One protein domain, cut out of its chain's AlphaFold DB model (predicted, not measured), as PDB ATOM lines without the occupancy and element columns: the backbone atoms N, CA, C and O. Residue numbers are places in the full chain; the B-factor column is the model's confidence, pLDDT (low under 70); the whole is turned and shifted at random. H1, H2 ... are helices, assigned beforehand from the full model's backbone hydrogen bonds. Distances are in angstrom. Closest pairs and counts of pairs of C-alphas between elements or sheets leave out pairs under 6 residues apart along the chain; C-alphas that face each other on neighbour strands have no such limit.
ATOM      1  N   GLY A 319     240.969 210.765 347.591       80.38
ATOM      2  CA  GLY A 319     241.072 210.015 346.337       80.38
ATOM      3  C   GLY A 319     241.871 208.721 346.475       80.38
ATOM      4  O   GLY A 319     242.118 208.247 347.587       80.38
ATOM      5  N   LYS A 320     242.222 208.117 345.334       82.12
ATOM      6  CA  LYS A 320     242.971 206.856 345.301       82.12
ATOM      7  C   LYS A 320     244.458 207.132 345.568       82.12
ATOM      8  O   LYS A 320     245.016 208.012 344.918       82.12
ATOM      9  N   PRO A 321     245.109 206.392 346.483       86.06
ATOM     10  CA  PRO A 321     246.529 206.566 346.736       86.06
ATOM     11  C   PRO A 321     247.390 206.151 345.536       86.06
ATOM     12  O   PRO A 321     247.057 205.200 344.828       86.06
ATOM     13  N   PHE A 322     248.520 206.833 345.355       87.38
ATOM     14  CA  PHE A 322     249.570 206.441 344.411       87.38
ATOM     15  C   PHE A 322     250.467 205.354 345.006       87.38
ATOM     16  O   PHE A 322     250.858 205.434 346.175       87.38
ATOM     17  N   ASP A 323     250.854 204.379 344.192       91.25
ATOM     18  CA  ASP A 323     251.989 203.503 344.486       91.25
ATOM     19  C   ASP A 323     253.315 204.227 344.225       91.25
ATOM     20  O   ASP A 323     253.331 205.210 343.479       91.25
ATOM     21  N   PRO A 324     254.422 203.831 344.884       93.12
ATOM     22  CA  PRO A 324     255.711 204.463 344.637       93.12
ATOM     23  C   PRO A 324     256.094 204.283 343.167       93.12
ATOM     24  O   PRO A 324     256.023 203.171 342.649       93.12
ATOM     25  N   PHE A 325     256.495 205.367 342.505       96.31
ATOM     26  CA  PHE A 325     256.882 205.306 341.099       96.31
ATOM     27  C   PHE A 325     258.224 204.594 340.927       96.31
ATOM     28  O   PHE A 325     259.159 204.822 341.700       96.31
ATOM     29  N   THR A 326     258.333 203.775 339.881       97.88
ATOM     30  CA  THR A 326     259.638 203.368 339.347       97.88
ATOM     31  C   THR A 326     260.320 204.559 338.676       97.88
ATOM     32  O   THR A 326     259.671 205.547 338.321       97.88
ATOM     33  N   ASP A 327     261.631 204.474 338.453       98.38
ATOM     34  CA  ASP A 327     262.359 205.568 337.809       98.38
ATOM     35  C   ASP A 327     261.848 205.833 336.373       98.38
ATOM     36  O   ASP A 327     261.811 206.981 335.933       98.38
ATOM     37  N   GLU A 328     261.389 204.805 335.648       98.12
ATOM     38  CA  GLU A 328     260.736 204.956 334.339       98.12
ATOM     39  C   GLU A 328     259.416 205.721 334.438       98.12
ATOM     40  O   GLU A 328     259.163 206.615 333.631       98.12
ATOM     41  N   GLN A 329     258.592 205.411 335.443       98.31
ATOM     42  CA  GLN A 329     257.332 206.119 335.673       98.31
ATOM     43  C   GLN A 329     257.572 207.587 336.033       98.31
ATOM     44  O   GLN A 329     256.803 208.442 335.603       98.31
ATOM     45  N   VAL A 330     258.648 207.897 336.768       98.56
ATOM     46  CA  VAL A 330     259.052 209.287 337.029       98.56
ATOM     47  C   VAL A 330     259.377 210.005 335.718       98.56
ATOM     48  O   VAL A 330     258.850 211.087 335.476       98.56
ATOM     49  N   VAL A 331     260.211 209.412 334.858       98.44
ATOM     50  CA  VAL A 331     260.594 210.025 333.572       98.44
ATOM     51  C   VAL A 331     259.382 210.247 332.664       98.44
ATOM     52  O   VAL A 331     259.270 211.311 332.050       98.44
ATOM     53  N   GLU A 332     258.476 209.273 332.588       98.12
ATOM     54  CA  GLU A 332     257.277 209.366 331.753       98.12
ATOM     55  C   GLU A 332     256.298 210.418 332.281       98.12
ATOM     56  O   GLU A 332     255.834 211.272 331.530       98.12
ATOM     57  N   ALA A 333     256.047 210.436 333.592       97.69
ATOM     58  CA  ALA A 333     255.138 211.399 334.207       97.69
ATOM     59  C   ALA A 333     255.612 212.857 334.076       97.69
ATOM     60  O   ALA A 333     254.789 213.766 334.119       97.69
ATOM     61  N   LEU A 334     256.917 213.100 333.896       98.12
ATOM     62  CA  LEU A 334     257.467 214.443 333.672       98.12
ATOM     63  C   LEU A 334     257.272 214.969 332.239       98.12
ATOM     64  O   LEU A 334     257.531 216.151 331.994       98.12
ATOM     65  N   ARG A 335     256.715 214.162 331.322       96.81
ATOM     66  CA  ARG A 335     256.201 214.611 330.012       96.81
ATOM     67  C   ARG A 335     254.864 215.358 330.127       96.81
ATOM     68  O   ARG A 335     253.983 215.239 329.281       96.81
ATOM     69  N   GLN A 336     254.698 216.104 331.212       94.56
ATOM     70  CA  GLN A 336     253.508 216.860 331.550       94.56
ATOM     71  C   GLN A 336     253.913 218.028 332.448       94.56
ATOM     72  O   GLN A 336     254.548 217.846 333.486       94.56
ATOM     73  N   ASP A 337     253.511 219.239 332.071       91.56
ATOM     74  CA  ASP A 337     253.714 220.406 332.925       91.56
ATOM     75  C   ASP A 337     252.724 220.377 334.091       91.56
ATOM     76  O   ASP A 337     251.534 220.087 333.908       91.56
ATOM     77  N   ILE A 338     253.199 220.698 335.294       88.12
ATOM     78  CA  ILE A 338     252.311 220.815 336.452       88.12
ATOM     79  C   ILE A 338     251.466 222.085 336.360       88.12
ATOM     80  O   ILE A 338     251.888 223.133 335.854       88.12
ATOM     81  N   THR A 339     250.255 222.002 336.889       80.00
ATOM     82  CA  THR A 339     249.379 223.159 337.041       80.00
ATOM     83  C   THR A 339     249.801 223.994 338.244       80.00
ATOM     84  O   THR A 339     250.595 223.577 339.090       80.00
ATOM     85  N   ARG A 340     249.255 225.208 338.332       73.12
ATOM     86  CA  ARG A 340     249.337 225.983 339.568       73.12
ATOM     87  C   ARG A 340     248.805 225.182 340.749       73.12
ATOM     88  O   ARG A 340     247.780 224.509 340.644       73.12
ATOM     89  N   THR A 341     249.426 225.402 341.898       61.62
ATOM     90  CA  THR A 341     248.893 225.018 343.202       61.62
ATOM     91  C   THR A 341     247.590 225.772 343.447       61.62
ATOM     92  O   THR A 341     247.583 226.883 343.967       61.62
ATOM     93  N   ALA A 342     246.467 225.189 343.035       56.78
ATOM     94  CA  ALA A 342     245.181 225.543 343.603       56.78
ATOM     95  C   ALA A 342     245.192 224.967 345.015       56.78
ATOM     96  O   ALA A 342     245.263 223.750 345.176       56.78
ATOM     97  N   GLU A 343     245.196 225.823 346.036       58.69
ATOM     98  CA  GLU A 343     245.026 225.372 347.416       58.69
ATOM     99  C   GLU A 343     243.840 224.393 347.469       58.69
ATOM    100  O   GLU A 343     242.843 224.627 346.791       58.69
ATOM    101  N   TRP A 344     243.939 223.272 348.189       53.50
ATOM    102  CA  TRP A 344     243.063 222.099 347.995       53.50
ATOM    103  C   TRP A 344     241.549 222.349 348.167       53.50
ATOM    104  O   TRP A 344     240.731 221.529 347.753       53.50
ATOM    105  N   TRP A 345     241.151 223.503 348.711       52.94
ATOM    106  CA  TRP A 345     239.762 223.978 348.784       52.94
ATOM    107  C   TRP A 345     239.267 224.747 347.544       52.94
ATOM    108  O   TRP A 345     238.080 225.054 347.455       52.94
ATOM    109  N   GLN A 346     240.150 225.103 346.610       42.38
ATOM    110  CA  GLN A 346     239.842 225.867 345.396       42.38
ATOM    111  C   GLN A 346     239.497 224.967 344.189       42.38
ATOM    112  O   GLN A 346     239.127 225.477 343.132       42.38
ATOM    113  N   GLY A 347     239.612 223.638 344.320       45.59
ATOM    114  CA  GLY A 347     239.331 222.671 343.254       45.59
ATOM    115  C   GLY A 347     237.889 222.149 343.241       45.59
ATOM    116  O   GLY A 347     237.273 221.944 344.287       45.59
ATOM    117  N   ALA A 348     237.355 221.862 342.049       45.09
ATOM    118  CA  ALA A 348     236.099 221.134 341.908       45.09
ATOM    119  C   ALA A 348     236.317 219.671 342.346       45.09
ATOM    120  O   ALA A 348     237.021 218.916 341.688       45.09
ATOM    121  N   ILE A 349     235.701 219.283 343.467       51.34
ATOM    122  CA  ILE A 349     235.593 217.913 344.017       51.34
ATOM    123  C   ILE A 349     236.767 217.436 344.896       51.34
ATOM    124  O   ILE A 349     236.591 216.458 345.617       51.34
ATOM    125  N   GLY A 350     237.895 218.150 344.969       55.97
ATOM    126  CA  GLY A 350     238.899 217.964 346.033       55.97
ATOM    127  C   GLY A 350     239.386 216.520 346.234       55.97
ATOM    128  O   GLY A 350     239.795 216.173 347.332       55.97
ATOM    129  N   LYS A 351     239.308 215.667 345.207       69.06
ATOM    130  CA  LYS A 351     239.731 214.263 345.218       69.06
ATOM    131  C   LYS A 351     240.745 214.077 344.106       69.06
ATOM    132  O   LYS A 351     240.440 214.413 342.965       69.06
ATOM    133  N   ALA A 352     241.895 213.503 344.432       70.50
ATOM    134  CA  ALA A 352     242.850 213.090 343.426       70.50
ATOM    135  C   ALA A 352     242.278 211.938 342.597       70.50
ATOM    136  O   ALA A 352     241.732 210.968 343.144       70.50
ATOM    137  N   SER A 353     242.391 212.061 341.280       72.88
ATOM    138  CA  SER A 353     241.881 211.084 340.312       72.88
ATOM    139  C   SER A 353     242.990 210.431 339.487       72.88
ATOM    140  O   SER A 353     242.694 209.593 338.640       72.88
ATOM    141  N   GLY A 354     244.255 210.760 339.764       81.69
ATOM    142  CA  GLY A 354     245.403 210.259 339.016       81.69
ATOM    143  C   GLY A 354     245.581 210.988 337.688       81.69
ATOM    144  O   GLY A 354     245.962 210.370 336.697       81.69
ATOM    145  N   THR A 355     245.254 212.282 337.632       86.69
ATOM    146  CA  THR A 355     245.428 213.065 336.401       86.69
ATOM    147  C   THR A 355     246.908 213.141 336.006       86.69
ATOM    148  O   THR A 355     247.773 213.080 336.883       86.69
ATOM    149  N   PRO A 356     247.238 213.358 334.719       90.25
ATOM    150  CA  PRO A 356     248.628 213.539 334.300       90.25
ATOM    151  C   PRO A 356     249.376 214.605 335.115       90.25
ATOM    152  O   PRO A 356     250.524 214.396 335.495       90.25
ATOM    153  N   ALA A 357     248.720 215.723 335.448       88.19
ATOM    154  CA  ALA A 357     249.319 216.782 336.263       88.19
ATOM    155  C   ALA A 357     249.613 216.325 337.706       88.19
ATOM    156  O   ALA A 357     250.640 216.699 338.268       88.19
ATOM    157  N   GLU A 358     248.752 215.490 338.298       88.50
ATOM    158  CA  GLU A 358     248.991 214.889 339.619       88.50
ATOM    159  C   GLU A 358     250.144 213.877 339.577       88.50
ATOM    160  O   GLU A 358     250.971 213.857 340.489       88.50
ATOM    161  N   CYS A 359     250.247 213.081 338.507       92.38
ATOM    162  CA  CYS A 359     251.376 212.175 338.287       92.38
ATOM    163  C   CYS A 359     252.696 212.947 338.140       92.38
ATOM    164  O   CYS A 359     253.688 212.569 338.759       92.38
ATOM    165  N   ALA A 360     252.707 214.048 337.382       94.88
ATOM    166  CA  ALA A 360     253.876 214.916 337.235       94.88
ATOM    167  C   ALA A 360     254.302 215.542 338.575       94.88
ATOM    168  O   ALA A 360     255.483 215.539 338.922       94.88
ATOM    169  N   ALA A 361     253.338 216.009 339.378       93.94
ATOM    170  CA  ALA A 361     253.595 216.515 340.725       93.94
ATOM    171  C   ALA A 361     254.206 215.434 341.639       93.94
ATOM    172  O   ALA A 361     255.191 215.682 342.341       93.94
ATOM    173  N   TYR A 362     253.673 214.208 341.585       94.75
ATOM    174  CA  TYR A 362     254.206 213.065 342.333       94.75
ATOM    175  C   TYR A 362     255.606 212.639 341.854       94.75
ATOM    176  O   TYR A 362     256.448 212.239 342.662       94.75
ATOM    177  N   ALA A 363     255.898 212.769 340.559       97.69
ATOM    178  CA  ALA A 363     257.216 212.513 339.985       97.69
ATOM    179  C   ALA A 363     258.266 213.524 340.484       97.69
ATOM    180  O   ALA A 363     259.352 213.124 340.909       97.69
ATOM    181  N   LEU A 364     257.919 214.817 340.538       97.94
ATOM    182  CA  LEU A 364     258.775 215.862 341.118       97.94
ATOM    183  C   LEU A 364     259.005 215.641 342.619       97.94
ATOM    184  O   LEU A 364     260.141 215.737 343.089       97.94
ATOM    185  N   TRP A 365     257.965 215.245 343.364       96.62
ATOM    186  CA  TRP A 365     258.129 214.786 344.746       96.62
ATOM    187  C   TRP A 365     259.100 213.610 344.843       96.62
ATOM    188  O   TRP A 365     259.954 213.603 345.723       96.62
ATOM    189  N   THR A 366     258.985 212.618 343.960       97.38
ATOM    190  CA  THR A 366     259.842 211.427 343.990       97.38
ATOM    191  C   THR A 366     261.308 211.815 343.803       97.38
ATOM    192  O   THR A 366     262.152 211.374 344.583       97.38
ATOM    193  N   ALA A 367     261.607 212.714 342.858       98.31
ATOM    194  CA  ALA A 367     262.946 213.275 342.679       98.31
ATOM    195  C   ALA A 367     263.444 213.983 343.953       98.31
ATOM    196  O   ALA A 367     264.529 213.685 344.455       98.31
ATOM    197  N   TRP A 368     262.623 214.847 344.553       97.94
ATOM    198  CA  TRP A 368     262.979 215.511 345.808       97.94
ATOM    199  C   TRP A 368     263.210 214.516 346.960       97.94
ATOM    200  O   TRP A 368     264.222 214.603 347.662       97.94
ATOM    201  N   LYS A 369     262.335 213.517 347.120       96.12
ATOM    202  CA  LYS A 369     262.451 212.468 348.141       96.12
ATOM    203  C   LYS A 369     263.742 211.666 347.982       96.12
ATOM    204  O   LYS A 369     264.397 211.388 348.987       96.12
ATOM    205  N   ARG A 370     264.157 211.333 346.749       95.94
ATOM    206  CA  ARG A 370     265.432 210.632 346.497       95.94
ATOM    207  C   ARG A 370     266.629 211.383 347.079       95.94
ATOM    208  O   ARG A 370     267.536 210.735 347.585       95.94
ATOM    209  N   ARG A 371     266.619 212.721 347.061       95.38
ATOM    210  CA  ARG A 371     267.670 213.529 347.702       95.38
ATOM    211  C   ARG A 371     267.611 213.475 349.222       95.38
ATOM    212  O   ARG A 371     268.657 213.403 349.856       95.38
ATOM    213  N   VAL A 372     266.419 213.600 349.800       94.62
ATOM    214  CA  VAL A 372     266.280 213.788 351.252       94.62
ATOM    215  C   VAL A 372     266.432 212.472 352.015       94.62
ATOM    216  O   VAL A 372     267.104 212.445 353.041       94.62
ATOM    217  N   SER A 373     265.824 211.390 351.527       92.62
ATOM    218  CA  SER A 373     265.756 210.115 352.252       92.62
ATOM    219  C   SER A 373     266.106 208.889 351.400       92.62
ATOM    220  O   SER A 373     266.009 207.767 351.892       92.62
ATOM    221  N   GLY A 374     266.449 209.064 350.120       92.69
ATOM    222  CA  GLY A 374     266.866 207.967 349.244       92.69
ATOM    223  C   GLY A 374     268.311 207.538 349.495       92.69
ATOM    224  O   GLY A 374     269.140 208.317 349.970       92.69
ATOM    225  N   THR A 375     268.645 206.296 349.147       96.19
ATOM    226  CA  THR A 375     270.050 205.870 349.143       96.19
ATOM    227  C   THR A 375     270.822 206.579 348.026       96.19
ATOM    228  O   THR A 375     270.260 206.963 346.999       96.19
ATOM    229  N   LYS A 376     272.149 206.706 348.175       96.50
ATOM    230  CA  LYS A 376     273.007 207.300 347.130       96.50
ATOM    231  C   LYS A 376     272.878 206.578 345.782       96.50
ATOM    232  O   LYS A 376     272.942 207.223 344.740       96.50
ATOM    233  N   VAL A 377     272.694 205.256 345.810       97.44
ATOM    234  CA  VAL A 377     272.538 204.419 344.610       97.44
ATOM    235  C   VAL A 377     271.237 204.753 343.889       97.44
ATOM    236  O   VAL A 377     271.252 205.030 342.695       97.44
ATOM    237  N   GLU A 378     270.127 204.797 344.621       96.62
ATOM    238  CA  GLU A 378     268.819 205.145 344.065       96.62
ATOM    239  C   GLU A 378     268.764 206.579 343.532       96.62
ATOM    240  O   GLU A 378     268.219 206.825 342.458       96.62
ATOM    241  N   ALA A 379     269.343 207.533 344.268       97.44
ATOM    242  CA  ALA A 379     269.420 208.919 343.828       97.44
ATOM    243  C   ALA A 379     270.229 209.040 342.530       97.44
ATOM    244  O   ALA A 379     269.790 209.699 341.589       97.44
ATOM    245  N   LYS A 380     271.376 208.356 342.440       98.12
ATOM    246  CA  LYS A 380     272.184 208.333 341.217       98.12
ATOM    247  C   LYS A 380     271.433 207.699 340.042       98.12
ATOM    248  O   LYS A 380     271.444 208.270 338.955       98.12
ATOM    249  N   ALA A 381     270.774 206.561 340.259       98.31
ATOM    250  CA  ALA A 381     270.042 205.847 339.215       98.31
ATOM    251  C   ALA A 381     268.939 206.712 338.585       98.31
ATOM    252  O   ALA A 381     268.885 206.847 337.358       98.31
ATOM    253  N   LEU A 382     268.121 207.371 339.414       98.69
ATOM    254  CA  LEU A 382     267.086 208.273 338.915       98.69
ATOM    255  C   LEU A 382     267.694 209.483 338.192       98.69
ATOM    256  O   LEU A 382     267.230 209.847 337.112       98.69
ATOM    257  N   ALA A 383     268.748 210.087 338.749       98.69
ATOM    258  CA  ALA A 383     269.387 211.253 338.144       98.69
ATOM    259  C   ALA A 383     269.990 210.938 336.763       98.69
ATOM    260  O   ALA A 383     269.855 211.732 335.833       98.69
ATOM    261  N   ASP A 384     270.606 209.765 336.591       98.69
ATOM    262  CA  ASP A 384     271.148 209.331 335.298       98.69
ATOM    263  C   ASP A 384     270.046 209.144 334.246       98.69
ATOM    264  O   ASP A 384     270.207 209.561 333.097       98.69
ATOM    265  N   ARG A 385     268.894 208.591 334.641       98.62
ATOM    266  CA  ARG A 385     267.732 208.434 333.753       98.62
ATOM    267  C   ARG A 385     267.105 209.771 333.377       98.62
ATOM    268  O   ARG A 385     266.804 209.984 332.204       98.62
ATOM    269  N   LEU A 386     266.953 210.679 334.339       98.69
ATOM    270  CA  LEU A 386     266.466 212.038 334.092       98.69
ATOM    271  C   LEU A 386     267.408 212.802 333.157       98.69
ATOM    272  O   LEU A 386     266.940 213.427 332.213       98.69
ATOM    273  N   ALA A 387     268.726 212.707 333.361       98.62
ATOM    274  CA  ALA A 387     269.711 213.339 332.485       98.62
ATOM    275  C   ALA A 387     269.672 212.762 331.059       98.62
ATOM    276  O   ALA A 387     269.716 213.515 330.087       98.62
ATOM    277  N   ALA A 388     269.528 211.440 330.920       98.38
ATOM    278  CA  ALA A 388     269.383 210.795 329.616       98.38
ATOM    279  C   ALA A 388     268.082 211.200 328.900       98.38
ATOM    280  O   ALA A 388     268.088 211.383 327.684       98.38
ATOM    281  N   ALA A 389     266.976 211.355 329.636       98.19
ATOM    282  CA  ALA A 389     265.713 211.849 329.090       98.19
ATOM    283  C   ALA A 389     265.816 213.324 328.677       98.19
ATOM    284  O   ALA A 389     265.425 213.676 327.567       98.19
ATOM    285  N   MET A 390     266.428 214.159 329.521       97.69
ATOM    286  CA  MET A 390     266.676 215.579 329.265       97.69
ATOM    287  C   MET A 390     267.511 215.815 327.998       97.69
ATOM    288  O   MET A 390     267.283 216.796 327.304       97.69
ATOM    289  N   ALA A 391     268.448 214.919 327.674       96.44
ATOM    290  CA  ALA A 391     269.258 215.010 326.457       96.44
ATOM    291  C   ALA A 391     268.509 214.610 325.169       96.44
ATOM    292  O   ALA A 391     268.976 214.923 324.077       96.44
ATOM    293  N   LYS A 392     267.389 213.884 325.281       94.94
ATOM    294  CA  LYS A 392     266.623 213.353 324.137       94.94
ATOM    295  C   LYS A 392     265.328 214.113 323.876       94.94
ATOM    296  O   LYS A 392     264.877 214.166 322.738       94.94
ATOM    297  N   ASP A 393     264.696 214.620 324.928       93.06
ATOM    298  CA  ASP A 393     263.438 215.353 324.845       93.06
ATOM    299  C   ASP A 393     263.697 216.844 324.640       93.06
ATOM    300  O   ASP A 393     264.482 217.441 325.377       93.06
ATOM    301  N   GLU A 394     263.007 217.444 323.675       88.00
ATOM    302  CA  GLU A 394     263.084 218.875 323.383       88.00
ATOM    303  C   GLU A 394     262.024 219.690 324.144       88.00
ATOM    304  O   GLU A 394     262.289 220.800 324.601       88.00
ATOM    305  N   ARG A 395     260.819 219.136 324.328       92.56
ATOM    306  CA  ARG A 395     259.658 219.862 324.866       92.56
ATOM    307  C   ARG A 395     259.628 219.882 326.390       92.56
ATOM    308  O   ARG A 395     259.172 220.860 326.988       92.56
ATOM    309  N   TYR A 396     260.048 218.792 327.024       96.81
ATOM    310  CA  TYR A 396     259.963 218.618 328.478       96.81
ATOM    311  C   TYR A 396     261.323 218.703 329.173       96.81
ATOM    312  O   TYR A 396     261.420 218.438 330.372       96.81
ATOM    313  N   THR A 397     262.366 219.146 328.461       97.19
ATOM    314  CA  THR A 397     263.718 219.364 329.002       97.19
ATOM    315  C   THR A 397     263.691 220.162 330.308       97.19
ATOM    316  O   THR A 397     264.351 219.785 331.275       97.19
ATOM    317  N   GLY A 398     262.882 221.228 330.369       97.19
ATOM    318  CA  GLY A 398     262.728 222.041 331.573       97.19
ATOM    319  C   GLY A 398     262.194 221.255 332.774       97.19
ATOM    320  O   GLY A 398     262.708 221.417 333.876       97.19
ATOM    321  N   ASN A 399     261.241 220.338 332.577       98.00
ATOM    322  CA  ASN A 399     260.685 219.525 333.668       98.00
ATOM    323  C   ASN A 399     261.739 218.577 334.250       98.00
ATOM    324  O   ASN A 399     261.860 218.460 335.472       98.00
ATOM    325  N   TYR A 400     262.552 217.958 333.388       98.62
ATOM    326  CA  TYR A 400     263.673 217.121 333.819       98.62
ATOM    327  C   TYR A 400     264.747 217.929 334.556       98.62
ATOM    328  O   TYR A 400     265.248 217.479 335.588       98.62
ATOM    329  N   ALA A 401     265.055 219.143 334.091       98.50
ATOM    330  CA  ALA A 401     265.998 220.035 334.761       98.50
ATOM    331  C   ALA A 401     265.507 220.466 336.154       98.50
ATOM    332  O   ALA A 401     266.297 220.482 337.096       98.50
ATOM    333  N   ILE A 402     264.209 220.746 336.328       98.50
ATOM    334  CA  ILE A 402     263.627 221.025 337.652       98.50
ATOM    335  C   ILE A 402     263.712 219.795 338.568       98.50
ATOM    336  O   ILE A 402     264.083 219.936 339.732       98.50
ATOM    337  N   ALA A 403     263.430 218.588 338.061       98.69
ATOM    338  CA  ALA A 403     263.563 217.353 338.839       98.69
ATOM    339  C   ALA A 403     265.014 217.116 339.303       98.69
ATOM    340  O   ALA A 403     265.254 216.852 340.482       98.69
TER     341      ALA A 403
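Overview. This is residues 319 to 403 of the 531 residues of the protein "FAD-dependent oxidoreductase" of Lentisphaerae bacterium (UniProt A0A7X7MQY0). Four helices form a small cluster: H1, H3 and H4 pack on the longest, H2, H3 and H4 make a hairpin, and residues 341 to 348 of the H1 to H2 loop stick out. The printed part has 85 residues with four named helices, H1 to H4 in order, and no named strand: all helix. It is compact, with a radius of gyration of the C-alphas of 13.5 A and spans of 38 by 29 by 17 A.

Along the chain. H2, residues 356 to 373, is 25.0 A long; H3, residues 376 to 390, 20.7 A. H1, residues 327 to 333, begins at C-alpha 327 (262.359, 205.568, 337.809). H4, residues 397 to 403, ends at C-alpha 403 (263.563, 217.353, 338.839).

Arrangement. H2 touches H1, closest C-alphas Ala 363 and Val 330, 4.7 A, opposite ways at 34 degrees, only just shallow. H2 touches H4 with residues 364 to 368 alone, closest C-alphas Leu 364 and Ala 403, 5.5 A. H3 and H4 form a hairpin at a shallow 16 degrees. In each helix every O i to N i+4 pair is within hydrogen-bond range.

Size, cuts and confidence. The printed part has no cut. The H1 to H2 link is long; pLDDT is under 70 at residues 341 to 351.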